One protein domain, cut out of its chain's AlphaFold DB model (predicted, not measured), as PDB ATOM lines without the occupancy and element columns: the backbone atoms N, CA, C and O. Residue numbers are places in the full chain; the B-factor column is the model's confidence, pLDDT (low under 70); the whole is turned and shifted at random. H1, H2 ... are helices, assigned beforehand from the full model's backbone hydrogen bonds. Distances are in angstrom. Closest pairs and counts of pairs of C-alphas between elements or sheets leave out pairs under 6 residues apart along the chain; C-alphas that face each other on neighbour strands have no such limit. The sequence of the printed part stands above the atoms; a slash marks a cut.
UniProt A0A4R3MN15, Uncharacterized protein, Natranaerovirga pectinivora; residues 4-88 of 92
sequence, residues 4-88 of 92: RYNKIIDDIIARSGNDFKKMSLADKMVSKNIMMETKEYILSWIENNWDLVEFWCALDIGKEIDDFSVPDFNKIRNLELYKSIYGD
ATOM      1  N   ARG A   4      13.464 -19.925  49.008       79.31
ATOM      2  CA  ARG A   4      13.862 -18.612  49.500       79.31
ATOM      3  C   ARG A   4      13.503 -17.447  48.564       79.31
ATOM      4  O   ARG A   4      13.020 -16.440  49.069       79.31
ATOM      5  N   TYR A   5      13.752 -17.530  47.253       86.19
ATOM      6  CA  TYR A   5      13.455 -16.414  46.337       86.19
ATOM      7  C   TYR A   5      11.962 -16.233  46.139       86.19
ATOM      8  O   TYR A   5      11.502 -15.096  46.154       86.19
ATOM      9  N   ASN A   6      11.216 -17.334  46.048       87.81
ATOM     10  CA  ASN A   6       9.763 -17.289  45.910       87.81
ATOM     11  C   ASN A   6       9.137 -16.528  47.083       87.81
ATOM     12  O   ASN A   6       8.436 -15.551  46.859       87.81
ATOM     13  N   LYS A   7       9.529 -16.848  48.324       92.50
ATOM     14  CA  LYS A   7       9.060 -16.118  49.517       92.50
ATOM     15  C   LYS A   7       9.378 -14.621  49.478       92.50
ATOM     16  O   LYS A   7       8.532 -13.805  49.816       92.50
ATOM     17  N   ILE A   8      10.590 -14.247  49.063       91.19
ATOM     18  CA  ILE A   8      10.994 -12.834  48.981       91.19
ATOM     19  C   ILE A   8      10.192 -12.095  47.901       91.19
ATOM     20  O   ILE A   8       9.784 -10.954  48.113       91.19
ATOM     21  N   ILE A   9       9.974 -12.729  46.749       90.81
ATOM     22  CA  ILE A   9       9.188 -12.161  45.652       90.81
ATOM     23  C   ILE A   9       7.727 -12.007  46.079       90.81
ATOM     24  O   ILE A   9       7.166 -10.931  45.883       90.81
ATOM     25  N   ASP A  10       7.145 -13.015  46.726       94.06
ATOM     26  CA  ASP A  10       5.776 -12.972  47.249       94.06
ATOM     27  C   ASP A  10       5.600 -11.821  48.248       94.06
ATOM     28  O   ASP A  10       4.649 -11.045  48.150       94.06
ATOM     29  N   ASP A  11       6.566 -11.635  49.147       94.12
ATOM     30  CA  ASP A  11       6.597 -10.530  50.104       94.12
ATOM     31  C   ASP A  11       6.665  -9.154  49.411       94.12
ATOM     32  O   ASP A  11       5.988  -8.201  49.814       94.12
ATOM     33  N   ILE A  12       7.484  -9.025  48.361       92.81
ATOM     34  CA  ILE A  12       7.590  -7.794  47.559       92.81
ATOM     35  C   ILE A  12       6.280  -7.530  46.807       92.81
ATOM     36  O   ILE A  12       5.808  -6.387  46.768       92.81
ATOM     37  N   ILE A  13       5.675  -8.568  46.229       93.56
ATOM     38  CA  ILE A  13       4.391  -8.493  45.529       93.56
ATOM     39  C   ILE A  13       3.292  -8.066  46.500       93.56
ATOM     40  O   ILE A  13       2.537  -7.150  46.179       93.56
ATOM     41  N   ALA A  14       3.247  -8.646  47.701       95.00
ATOM     42  CA  ALA A  14       2.274  -8.300  48.731       95.00
ATOM     43  C   ALA A  14       2.381  -6.825  49.157       95.00
ATOM     44  O   ALA A  14       1.359  -6.162  49.327       95.00
ATOM     45  N   ARG A  15       3.602  -6.279  49.276       93.50
ATOM     46  CA  ARG A  15       3.821  -4.861  49.623       93.50
ATOM     47  C   ARG A  15       3.501  -3.892  48.487       93.50
ATOM     48  O   ARG A  15       2.983  -2.807  48.732       93.50
ATOM     49  N   SER A  16       3.859  -4.249  47.256       91.88
ATOM     50  CA  SER A  16       3.782  -3.341  46.103       91.88
ATOM     51  C   SER A  16       2.515  -3.503  45.262       91.88
ATOM     52  O   SER A  16       2.242  -2.667  44.401       91.88
ATOM     53  N   GLY A  17       1.741  -4.570  45.479       90.25
ATOM     54  CA  GLY A  17       0.646  -4.963  44.593       90.25
ATOM     55  C   GLY A  17       1.141  -5.335  43.195       90.25
ATOM     56  O   GLY A  17       0.454  -5.057  42.216       90.25
ATOM     57  N   ASN A  18       2.357  -5.887  43.101       88.75
ATOM     58  CA  ASN A  18       3.060  -6.159  41.843       88.75
ATOM     59  C   ASN A  18       3.293  -4.912  40.954       88.75
ATOM     60  O   ASN A  18       3.489  -5.023  39.746       88.75
ATOM     61  N   ASP A  19       3.268  -3.708  41.532       90.88
ATOM     62  CA  ASP A  19       3.533  -2.461  40.813       90.88
ATOM     63  C   ASP A  19       4.954  -1.971  41.112       90.88
ATOM     64  O   ASP A  19       5.263  -1.482  42.202       90.88
ATOM     65  N   PHE A  20       5.827  -2.045  40.106       85.25
ATOM     66  CA  PHE A  20       7.220  -1.615  40.219       85.25
ATOM     67  C   PHE A  20       7.372  -0.149  40.655       85.25
ATOM     68  O   PHE A  20       8.344   0.214  41.324       85.25
ATOM     69  N   LYS A  21       6.415   0.725  40.314       91.19
ATOM     70  CA  LYS A  21       6.461   2.131  40.738       91.19
ATOM     71  C   LYS A  21       6.210   2.280  42.236       91.19
ATOM     72  O   LYS A  21       6.762   3.200  42.831       91.19
ATOM     73  N   LYS A  22       5.450   1.362  42.839       92.06
ATOM     74  CA  LYS A  22       5.126   1.338  44.275       92.06
ATOM     75  C   LYS A  22       6.172   0.620  45.128       92.06
ATOM     76  O   LYS A  22       6.122   0.719  46.350       92.06
ATOM     77  N   MET A  23       7.123  -0.084  44.514       93.88
ATOM     78  CA  MET A  23       8.207  -0.751  45.239       93.88
ATOM     79  C   MET A  23       9.142   0.255  45.915       93.88
ATOM     80  O   MET A  23       9.548   1.257  45.311       93.88
ATOM     81  N   SER A  24       9.558  -0.067  47.142       95.12
ATOM     82  CA  SER A  24      10.619   0.670  47.824       95.12
ATOM     83  C   SER A  24      11.954   0.520  47.082       95.12
ATOM     84  O   SER A  24      12.152  -0.396  46.280       95.12
ATOM     85  N   LEU A  25      12.914   1.410  47.359       93.69
ATOM     86  CA  LEU A  25      14.267   1.279  46.810       93.69
ATOM     87  C   LEU A  25      14.912  -0.063  47.204       93.69
ATOM     88  O   LEU A  25      15.580  -0.686  46.381       93.69
ATOM     89  N   ALA A  26      14.677  -0.526  48.435       93.69
ATOM     90  CA  ALA A  26      15.183  -1.803  48.924       93.69
ATOM     91  C   ALA A  26      14.591  -2.984  48.139       93.69
ATOM     92  O   ALA A  26      15.348  -3.824  47.654       93.69
ATOM     93  N   ASP A  27      13.272  -3.004  47.920       92.75
ATOM     94  CA  ASP A  27      12.604  -4.055  47.138       92.75
ATOM     95  C   ASP A  27      13.135  -4.115  45.699       92.75
ATOM     96  O   ASP A  27      13.362  -5.197  45.155       92.75
ATOM     97  N   LYS A  28      13.404  -2.953  45.091       91.06
ATOM     98  CA  LYS A  28      14.000  -2.867  43.748       91.06
ATOM     99  C   LYS A  28      15.416  -3.434  43.713       91.06
ATOM    100  O   LYS A  28      15.754  -4.157  42.778       91.06
ATOM    101  N   MET A  29      16.240  -3.129  44.715       93.81
ATOM    102  CA  MET A  29      17.599  -3.673  44.811       93.81
ATOM    103  C   MET A  29      17.590  -5.189  45.014       93.81
ATOM    104  O   MET A  29      18.325  -5.901  44.332       93.81
ATOM    105  N   VAL A  30      16.718  -5.696  45.887       93.12
ATOM    106  CA  VAL A  30      16.556  -7.138  46.114       93.12
ATOM    107  C   VAL A  30      16.084  -7.841  44.840       93.12
ATOM    108  O   VAL A  30      16.699  -8.821  44.427       93.12
ATOM    109  N   SER A  31      15.064  -7.304  44.167       89.62
ATOM    110  CA  SER A  31      14.555  -7.852  42.900       89.62
ATOM    111  C   SER A  31      15.641  -7.893  41.825       89.62
ATOM    112  O   SER A  31      15.778  -8.885  41.112       89.62
ATOM    113  N   LYS A  32      16.462  -6.837  41.736       90.94
ATOM    114  CA  LYS A  32      17.599  -6.788  40.813       90.94
ATOM    115  C   LYS A  32      18.632  -7.871  41.126       90.94
ATOM    116  O   LYS A  32      19.104  -8.513  40.196       90.94
ATOM    117  N   ASN A  33      18.979  -8.089  42.393       92.62
ATOM    118  CA  ASN A  33      19.953  -9.120  42.765       92.62
ATOM    119  C   ASN A  33      19.442 -10.523  42.420       92.62
ATOM    120  O   ASN A  33      20.157 -11.285  41.777       92.62
ATOM    121  N   ILE A  34      18.179 -10.822  42.742       91.06
ATOM    122  CA  ILE A  34      17.550 -12.101  42.376       91.06
ATOM    123  C   ILE A  34      17.553 -12.286  40.852       91.06
ATOM    124  O   ILE A  34      17.877 -13.364  40.357       91.06
ATOM    125  N   MET A  35      17.243 -11.231  40.092       90.00
ATOM    126  CA  MET A  35      17.293 -11.258  38.628       90.00
ATOM    127  C   MET A  35      18.706 -11.545  38.104       90.00
ATOM    128  O   MET A  35      18.849 -12.333  37.173       90.00
ATOM    129  N   MET A  36      19.741 -10.928  38.679       90.81
ATOM    130  CA  MET A  36      21.131 -11.145  38.262       90.81
ATOM    131  C   MET A  36      21.573 -12.591  38.504       90.81
ATOM    132  O   MET A  36      22.067 -13.230  37.581       90.81
ATOM    133  N   GLU A  37      21.309 -13.133  39.690       91.31
ATOM    134  CA  GLU A  37      21.639 -14.527  40.019       91.31
ATOM    135  C   GLU A  37      20.850 -15.517  39.147       91.31
ATOM    136  O   GLU A  37      21.382 -16.523  38.677       91.31
ATOM    137  N   THR A  38      19.579 -15.210  38.866       87.81
ATOM    138  CA  THR A  38      18.750 -16.022  37.963       87.81
ATOM    139  C   THR A  38      19.297 -16.000  36.541       87.81
ATOM    140  O   THR A  38      19.368 -17.040  35.888       87.81
ATOM    141  N   LYS A  39      19.726 -14.827  36.064       87.81
ATOM    142  CA  LYS A  39      20.346 -14.673  34.750       87.81
ATOM    143  C   LYS A  39      21.628 -15.496  34.646       87.81
ATOM    144  O   LYS A  39      21.797 -16.195  33.654       87.81
ATOM    145  N   GLU A  40      22.512 -15.423  35.636       90.75
ATOM    146  CA  GLU A  40      23.767 -16.187  35.651       90.75
ATOM    147  C   GLU A  40      23.515 -17.695  35.618       90.75
ATOM    148  O   GLU A  40      24.137 -18.409  34.834       90.75
ATOM    149  N   TYR A  41      22.545 -18.175  36.397       89.19
ATOM    150  CA  TYR A  41      22.138 -19.576  36.358       89.19
ATOM    151  C   TYR A  41      21.587 -19.996  34.991       89.19
ATOM    152  O   TYR A  41      21.979 -21.042  34.481       89.19
ATOM    153  N   ILE A  42      20.697 -19.195  34.389       88.25
ATOM    154  CA  ILE A  42      20.140 -19.489  33.060       88.25
ATOM    155  C   ILE A  42      21.257 -19.521  32.017       88.25
ATOM    156  O   ILE A  42      21.301 -20.449  31.221       88.25
ATOM    157  N   LEU A  43      22.171 -18.547  32.034       87.00
ATOM    158  CA  LEU A  43      23.302 -18.511  31.106       87.00
ATOM    159  C   LEU A  43      24.196 -19.738  31.269       87.00
ATOM    160  O   LEU A  43      24.476 -20.405  30.282       87.00
ATOM    161  N   SER A  44      24.555 -20.095  32.502       92.50
ATOM    162  CA  SER A  44      25.345 -21.298  32.758       92.50
ATOM    163  C   SER A  44      24.612 -22.569  32.317       92.50
ATOM    164  O   SER A  44      25.221 -23.482  31.767       92.50
ATOM    165  N   TRP A  45      23.295 -22.648  32.519       93.38
ATOM    166  CA  TRP A  45      22.503 -23.774  32.030       93.38
ATOM    167  C   TRP A  45      22.501 -23.833  30.499       93.38
ATOM    168  O   TRP A  45      22.711 -24.910  29.950       93.38
ATOM    169  N   ILE A  46      22.324 -22.698  29.819       86.94
ATOM    170  CA  ILE A  46      22.372 -22.608  28.354       86.94
ATOM    171  C   ILE A  46      23.748 -23.041  27.844       86.94
ATOM    172  O   ILE A  46      23.815 -23.875  26.953       86.94
ATOM    173  N   GLU A  47      24.833 -22.529  28.427       89.81
ATOM    174  CA  GLU A  47      26.207 -22.889  28.052       89.81
ATOM    175  C   GLU A  47      26.460 -24.394  28.212       89.81
ATOM    176  O   GLU A  47      27.010 -25.029  27.318       89.81
ATOM    177  N   ASN A  48      25.994 -24.991  29.312       94.00
ATOM    178  CA  ASN A  48      26.148 -26.425  29.571       94.00
ATOM    179  C   ASN A  48      25.251 -27.318  28.699       94.00
ATOM    180  O   ASN A  48      25.473 -28.525  28.638       94.00
ATOM    181  N   ASN A  49      24.221 -26.756  28.065       91.94
ATOM    182  CA  ASN A  49      23.260 -27.485  27.235       91.94
ATOM    183  C   ASN A  49      23.196 -26.903  25.817       91.94
ATOM    184  O   ASN A  49      22.169 -27.027  25.150       91.94
ATOM    185  N   TRP A  50      24.275 -26.256  25.364       87.31
ATOM    186  CA  TRP A  50      24.276 -25.494  24.119       87.31
ATOM    187  C   TRP A  50      23.882 -26.354  22.918       87.31
ATOM    188  O   TRP A  50      23.019 -25.945  22.150       87.31
ATOM    189  N   ASP A  51      24.398 -27.581  22.830       82.31
ATOM    190  CA  ASP A  51      24.073 -28.524  21.751       82.31
ATOM    191  C   ASP A  51      22.570 -28.852  21.690       82.31
ATOM    192  O   ASP A  51      21.984 -28.961  20.615       82.31
ATOM    193  N   LEU A  52      21.913 -28.980  22.850       82.19
ATOM    194  CA  LEU A  52      20.469 -29.216  22.926       82.19
ATOM    195  C   LEU A  52      19.680 -27.973  22.496       82.19
ATOM    196  O   LEU A  52      18.669 -28.094  21.805       82.19
ATOM    197  N   VAL A  53      20.139 -26.785  22.893       78.62
ATOM    198  CA  VAL A  53      19.535 -25.507  22.490       78.62
ATOM    199  C   VAL A  53      19.687 -25.294  20.983       78.62
ATOM    200  O   VAL A  53      18.721 -24.922  20.323       78.62
ATOM    201  N   GLU A  54      20.864 -25.571  20.424       77.81
ATOM    202  CA  GLU A  54      21.132 -25.509  18.988       77.81
ATOM    203  C   GLU A  54      20.243 -26.491  18.220       77.81
ATOM    204  O   GLU A  54      19.599 -26.101  17.245       77.81
ATOM    205  N   PHE A  55      20.114 -27.728  18.709       81.94
ATOM    206  CA  PHE A  55      19.206 -28.723  18.146       81.94
ATOM    207  C   PHE A  55      17.746 -28.246  18.145       81.94
ATOM    208  O   PHE A  55      17.072 -28.348  17.124       81.94
ATOM    209  N   TRP A  56      17.254 -27.670  19.247       80.19
ATOM    210  CA  TRP A  56      15.894 -27.118  19.313       80.19
ATOM    211  C   TRP A  56      15.686 -25.902  18.410       80.19
ATOM    212  O   TRP A  56      14.618 -25.769  17.825       80.19
ATOM    213  N   CYS A  57      16.685 -25.029  18.273       76.00
ATOM    214  CA  CYS A  57      16.627 -23.891  17.354       76.00
ATOM    215  C   CYS A  57      16.647 -24.326  15.880       76.00
ATOM    216  O   CYS A  57      16.086 -23.634  15.034       76.00
ATOM    217  N   ALA A  58      17.300 -25.449  15.574       74.25
ATOM    218  CA  ALA A  58      17.341 -26.036  14.237       74.25
ATOM    219  C   ALA A  58      16.079 -26.851  13.896       74.25
ATOM    220  O   ALA A  58      15.792 -27.069  12.719       74.25
ATOM    221  N   LEU A  59      15.328 -27.295  14.907       74.12
ATOM    222  CA  LEU A  59      14.080 -28.034  14.747       74.12
ATOM    223  C   LEU A  59      12.905 -27.089  14.485       74.12
ATOM    224  O   LEU A  59      12.449 -26.366  15.371       74.12
ATOM    225  N   ASP A  60      12.321 -27.184  13.292       69.50
ATOM    226  CA  ASP A  60      10.953 -26.718  13.076       69.50
ATOM    227  C   ASP A  60       9.992 -27.768  13.645       69.50
ATOM    228  O   ASP A  60       9.536 -28.669  12.949       69.50
ATOM    229  N   ILE A  61       9.719 -27.675  14.949       64.12
ATOM    230  CA  ILE A  61       8.879 -28.636  15.682       64.12
ATOM    231  C   ILE A  61       7.494 -28.785  15.032       64.12
ATOM    232  O   ILE A  61       6.937 -29.879  15.045       64.12
ATOM    233  N   GLY A  62       6.939 -27.712  14.458       59.94
ATOM    234  CA  GLY A  62       5.654 -27.768  13.760       59.94
ATOM    235  C   GLY A  62       5.742 -28.641  12.513       59.94
ATOM    236  O   GLY A  62       4.958 -29.573  12.358       59.94
ATOM    237  N   LYS A  63       6.763 -28.404  11.685       67.38
ATOM    238  CA  LYS A  63       7.025 -29.215  10.497       67.38
ATOM    239  C   LYS A  63       7.384 -30.661  10.834       67.38
ATOM    240  O   LYS A  63       6.895 -31.558  10.170       67.38
ATOM    241  N   GLU A  64       8.185 -30.907  11.865       64.44
ATOM    242  CA  GLU A  64       8.533 -32.268  12.289       64.44
ATOM    243  C   GLU A  64       7.306 -33.033  12.804       64.44
ATOM    244  O   GLU A  64       7.174 -34.218  12.530       64.44
ATOM    245  N   ILE A  65       6.370 -32.372  13.499       60.69
ATOM    246  CA  ILE A  65       5.084 -32.973  13.898       60.69
ATOM    247  C   ILE A  65       4.210 -33.281  12.674       60.69
ATOM    248  O   ILE A  65       3.570 -34.332  12.641       60.69
ATOM    249  N   ASP A  66       4.193 -32.395  11.679       60.81
ATOM    250  CA  ASP A  66       3.431 -32.584  10.441       60.81
ATOM    251  C   ASP A  66       4.046 -33.678   9.538       60.81
ATOM    252  O   ASP A  66       3.318 -34.479   8.942       60.81
ATOM    253  N   ASP A  67       5.382 -33.759   9.484       65.00
ATOM    254  CA  ASP A  67       6.168 -34.770   8.763       65.00
ATOM    255  C   ASP A  67       6.131 -36.134   9.482       65.00
ATOM    256  O   ASP A  67       6.170 -37.186   8.829       65.00
ATOM    257  N   PHE A  68       5.945 -36.145  10.812       58.91
ATOM    258  CA  PHE A  68       5.485 -37.303  11.586       58.91
ATOM    259  C   PHE A  68       4.035 -37.623  11.214       58.91
ATOM    260  O   PHE A  68       3.085 -37.447  11.979       58.91
ATOM    261  N   SER A  69       3.853 -38.140  10.002       52.69
ATOM    262  CA  SER A  69       2.557 -38.582   9.525       52.69
ATOM    263  C   SER A  69       1.877 -39.471  10.583       52.69
ATOM    264  O   SER A  69       2.466 -40.376  11.188       52.69
ATOM    265  N   VAL A  70       0.589 -39.201  10.788       54.56
ATOM    266  CA  VAL A  70      -0.352 -39.845  11.721       54.56
ATOM    267  C   VAL A  70      -0.211 -41.383  11.887       54.56
ATOM    268  O   VAL A  70      -0.535 -41.879  12.975       54.56
ATOM    269  N   PRO A  71       0.254 -42.188  10.901       53.22
ATOM    270  CA  PRO A  71       0.481 -43.622  11.092       53.22
ATOM    271  C   PRO A  71       1.500 -43.985  12.182       53.22
ATOM    272  O   PRO A  71       1.263 -44.951  12.910       53.22
ATOM    273  N   ASP A  72       2.597 -43.240  12.344       52.94
ATOM    274  CA  ASP A  72       3.670 -43.632  13.274       52.94
ATOM    275  C   ASP A  72       3.408 -43.162  14.712       52.94
ATOM    276  O   ASP A  72       3.652 -43.911  15.662       52.94
ATOM    277  N   PHE A  73       2.749 -42.014  14.891       51.28
ATOM    278  CA  PHE A  73       2.248 -41.590  16.204       51.28
ATOM    279  C   PHE A  73       1.164 -42.549  16.733       51.28
ATOM    280  O   PHE A  73       1.145 -42.903  17.915       51.28
ATOM    281  N   ASN A  74       0.293 -43.059  15.851       51.47
ATOM    282  CA  ASN A  74      -0.683 -44.087  16.215       51.47
ATOM    283  C   ASN A  74      -0.039 -45.442  16.537       51.47
ATOM    284  O   ASN A  74      -0.583 -46.162  17.371       51.47
ATOM    285  N   LYS A  75       1.114 -45.799  15.950       54.47
ATOM    286  CA  LYS A  75       1.871 -46.997  16.360       54.47
ATOM    287  C   LYS A  75       2.437 -46.851  17.771       54.47
ATOM    288  O   LYS A  75       2.346 -47.802  18.543       54.47
ATOM    289  N   ILE A  76       2.953 -45.673  18.131       54.62
ATOM    290  CA  ILE A  76       3.436 -45.387  19.493       54.62
ATOM    291  C   ILE A  76       2.267 -45.415  20.493       54.62
ATOM    292  O   ILE A  76       2.346 -46.104  21.509       54.62
ATOM    293  N   ARG A  77       1.130 -44.784  20.166       46.28
ATOM    294  CA  ARG A  77      -0.091 -44.835  20.992       46.28
ATOM    295  C   ARG A  77      -0.657 -46.258  21.125       46.28
ATOM    296  O   ARG A  77      -1.119 -46.650  22.194       46.28
ATOM    297  N   ASN A  78      -0.593 -47.059  20.059       53.03
ATOM    298  CA  ASN A  78      -1.020 -48.458  20.079       53.03
ATOM    299  C   ASN A  78      -0.035 -49.377  20.809       53.03
ATOM    300  O   ASN A  78      -0.467 -50.417  21.280       53.03
ATOM    301  N   LEU A  79       1.245 -49.023  20.960       51.03
ATOM    302  CA  LEU A  79       2.187 -49.768  21.809       51.03
ATOM    303  C   LEU A  79       1.842 -49.632  23.298       51.03
ATOM    304  O   LEU A  79       1.961 -50.609  24.036       51.03
ATOM    305  N   GLU A  80       1.363 -48.466  23.736       49.06
ATOM    306  CA  GLU A  80       0.814 -48.293  25.088       49.06
ATOM    307  C   GLU A  80      -0.512 -49.043  25.267       49.06
ATOM    308  O   GLU A  80      -0.703 -49.709  26.285       49.06
ATOM    309  N   LEU A  81      -1.388 -49.031  24.254       50.06
ATOM    310  CA  LEU A  81      -2.628 -49.815  24.260       50.06
ATOM    311  C   LEU A  81      -2.357 -51.332  24.231       50.06
ATOM    312  O   LEU A  81      -3.034 -52.101  24.899       50.06
ATOM    313  N   TYR A  82      -1.345 -51.788  23.492       45.66
ATOM    314  CA  TYR A  82      -0.953 -53.197  23.432       45.66
ATOM    315  C   TYR A  82      -0.307 -53.643  24.748       45.66
ATOM    316  O   TYR A  82      -0.590 -54.739  25.218       45.66
ATOM    317  N   LYS A  83       0.494 -52.788  25.401       51.41
ATOM    318  CA  LYS A  83       0.962 -53.032  26.775       51.41
ATOM    319  C   LYS A  83      -0.185 -53.018  27.793       51.41
ATOM    320  O   LYS A  83      -0.123 -53.793  28.736       51.41
ATOM    321  N   SER A  84      -1.240 -52.221  27.613       55.06
ATOM    322  CA  SER A  84      -2.385 -52.232  28.540       55.06
ATOM    323  C   SER A  84      -3.349 -53.407  28.313       55.06
ATOM    324  O   SER A  84      -3.934 -53.900  29.273       55.06
ATOM    325  N   ILE A  85      -3.482 -53.896  27.072       52.56
ATOM    326  CA  ILE A  85      -4.358 -55.027  26.711       52.56
ATOM    327  C   ILE A  85      -3.646 -56.384  26.872       52.56
ATOM    328  O   ILE A  85      -4.277 -57.364  27.264       52.56
ATOM    329  N   TYR A  86      -2.342 -56.458  26.587       53.59
ATOM    330  CA  TYR A  86      -1.571 -57.711  26.543       53.59
ATOM    331  C   TYR A  86      -0.380 -57.761  27.512       53.59
ATOM    332  O   TYR A  86       0.250 -58.812  27.643       53.59
ATOM    333  N   GLY A  87      -0.057 -56.670  28.208       50.69
ATOM    334  CA  GLY A  87       1.124 -56.560  29.071       50.69
ATOM    335  C   GLY A  87       1.002 -57.218  30.440       50.69
ATOM    336  O   GLY A  87       1.508 -56.653  31.401       50.69
ATOM    337  N   ASP A  88       0.382 -58.399  30.523       54.56
ATOM    338  CA  ASP A  88       0.652 -59.330  31.626       54.56
ATOM    339  C   ASP A  88       0.337 -60.802  31.291       54.56
ATOM    340  O   ASP A  88      -0.175 -61.567  32.111       54.56
TER     341      ASP A  88
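This is residues 4 to 88 of the 92 residues of an uncharacterized protein of Natranaerovirga pectinivora (UniProt A0A4R3MN15). Five helices follow one another in an open, drawn-out chain: H1 folds back near the first part of long H2, H3 and H4 lead onward, and H5 makes the far end. The 85 printed residues are all helix in class, with no named strand. The whole is extended, radius of gyration of the C-alphas 23.0 A, spanning 62 by 32 by 24 A.

Start with the helical hairpin of H1, residues 4 to 16, and H2, residues 25 to 48. They only just touch, with 3 pairs of C-alphas within 8 A, the closest Ile 12 and Asp 27 at 6.3 A, and H2 touches with residues 27 to 34 alone. They run opposite ways at 38 degrees, a tilt only just steep. H3, residues 50 to 58, is close to H2 but not clearly touching: the closest C-alphas, Ile 46 and Val 53, are 7.1 A apart. H4, residues 61 to 67, and H5, residues 70 to 86, are apart from each other and from H1, H2 and H3. In these five helices every O i to N i+4 pair is within hydrogen-bond range.

Find C-alpha 4 at (13.862, -18.612, 49.500), where H1 begins. H2 is 34.7 A long; H5, 23.2 A with a kink of 29 degrees near residue 80, ends at (-1.571, -57.711, 26.543).

The printed part has no cut and no long link. Look for pLDDT under 70 at residues 60 to 88.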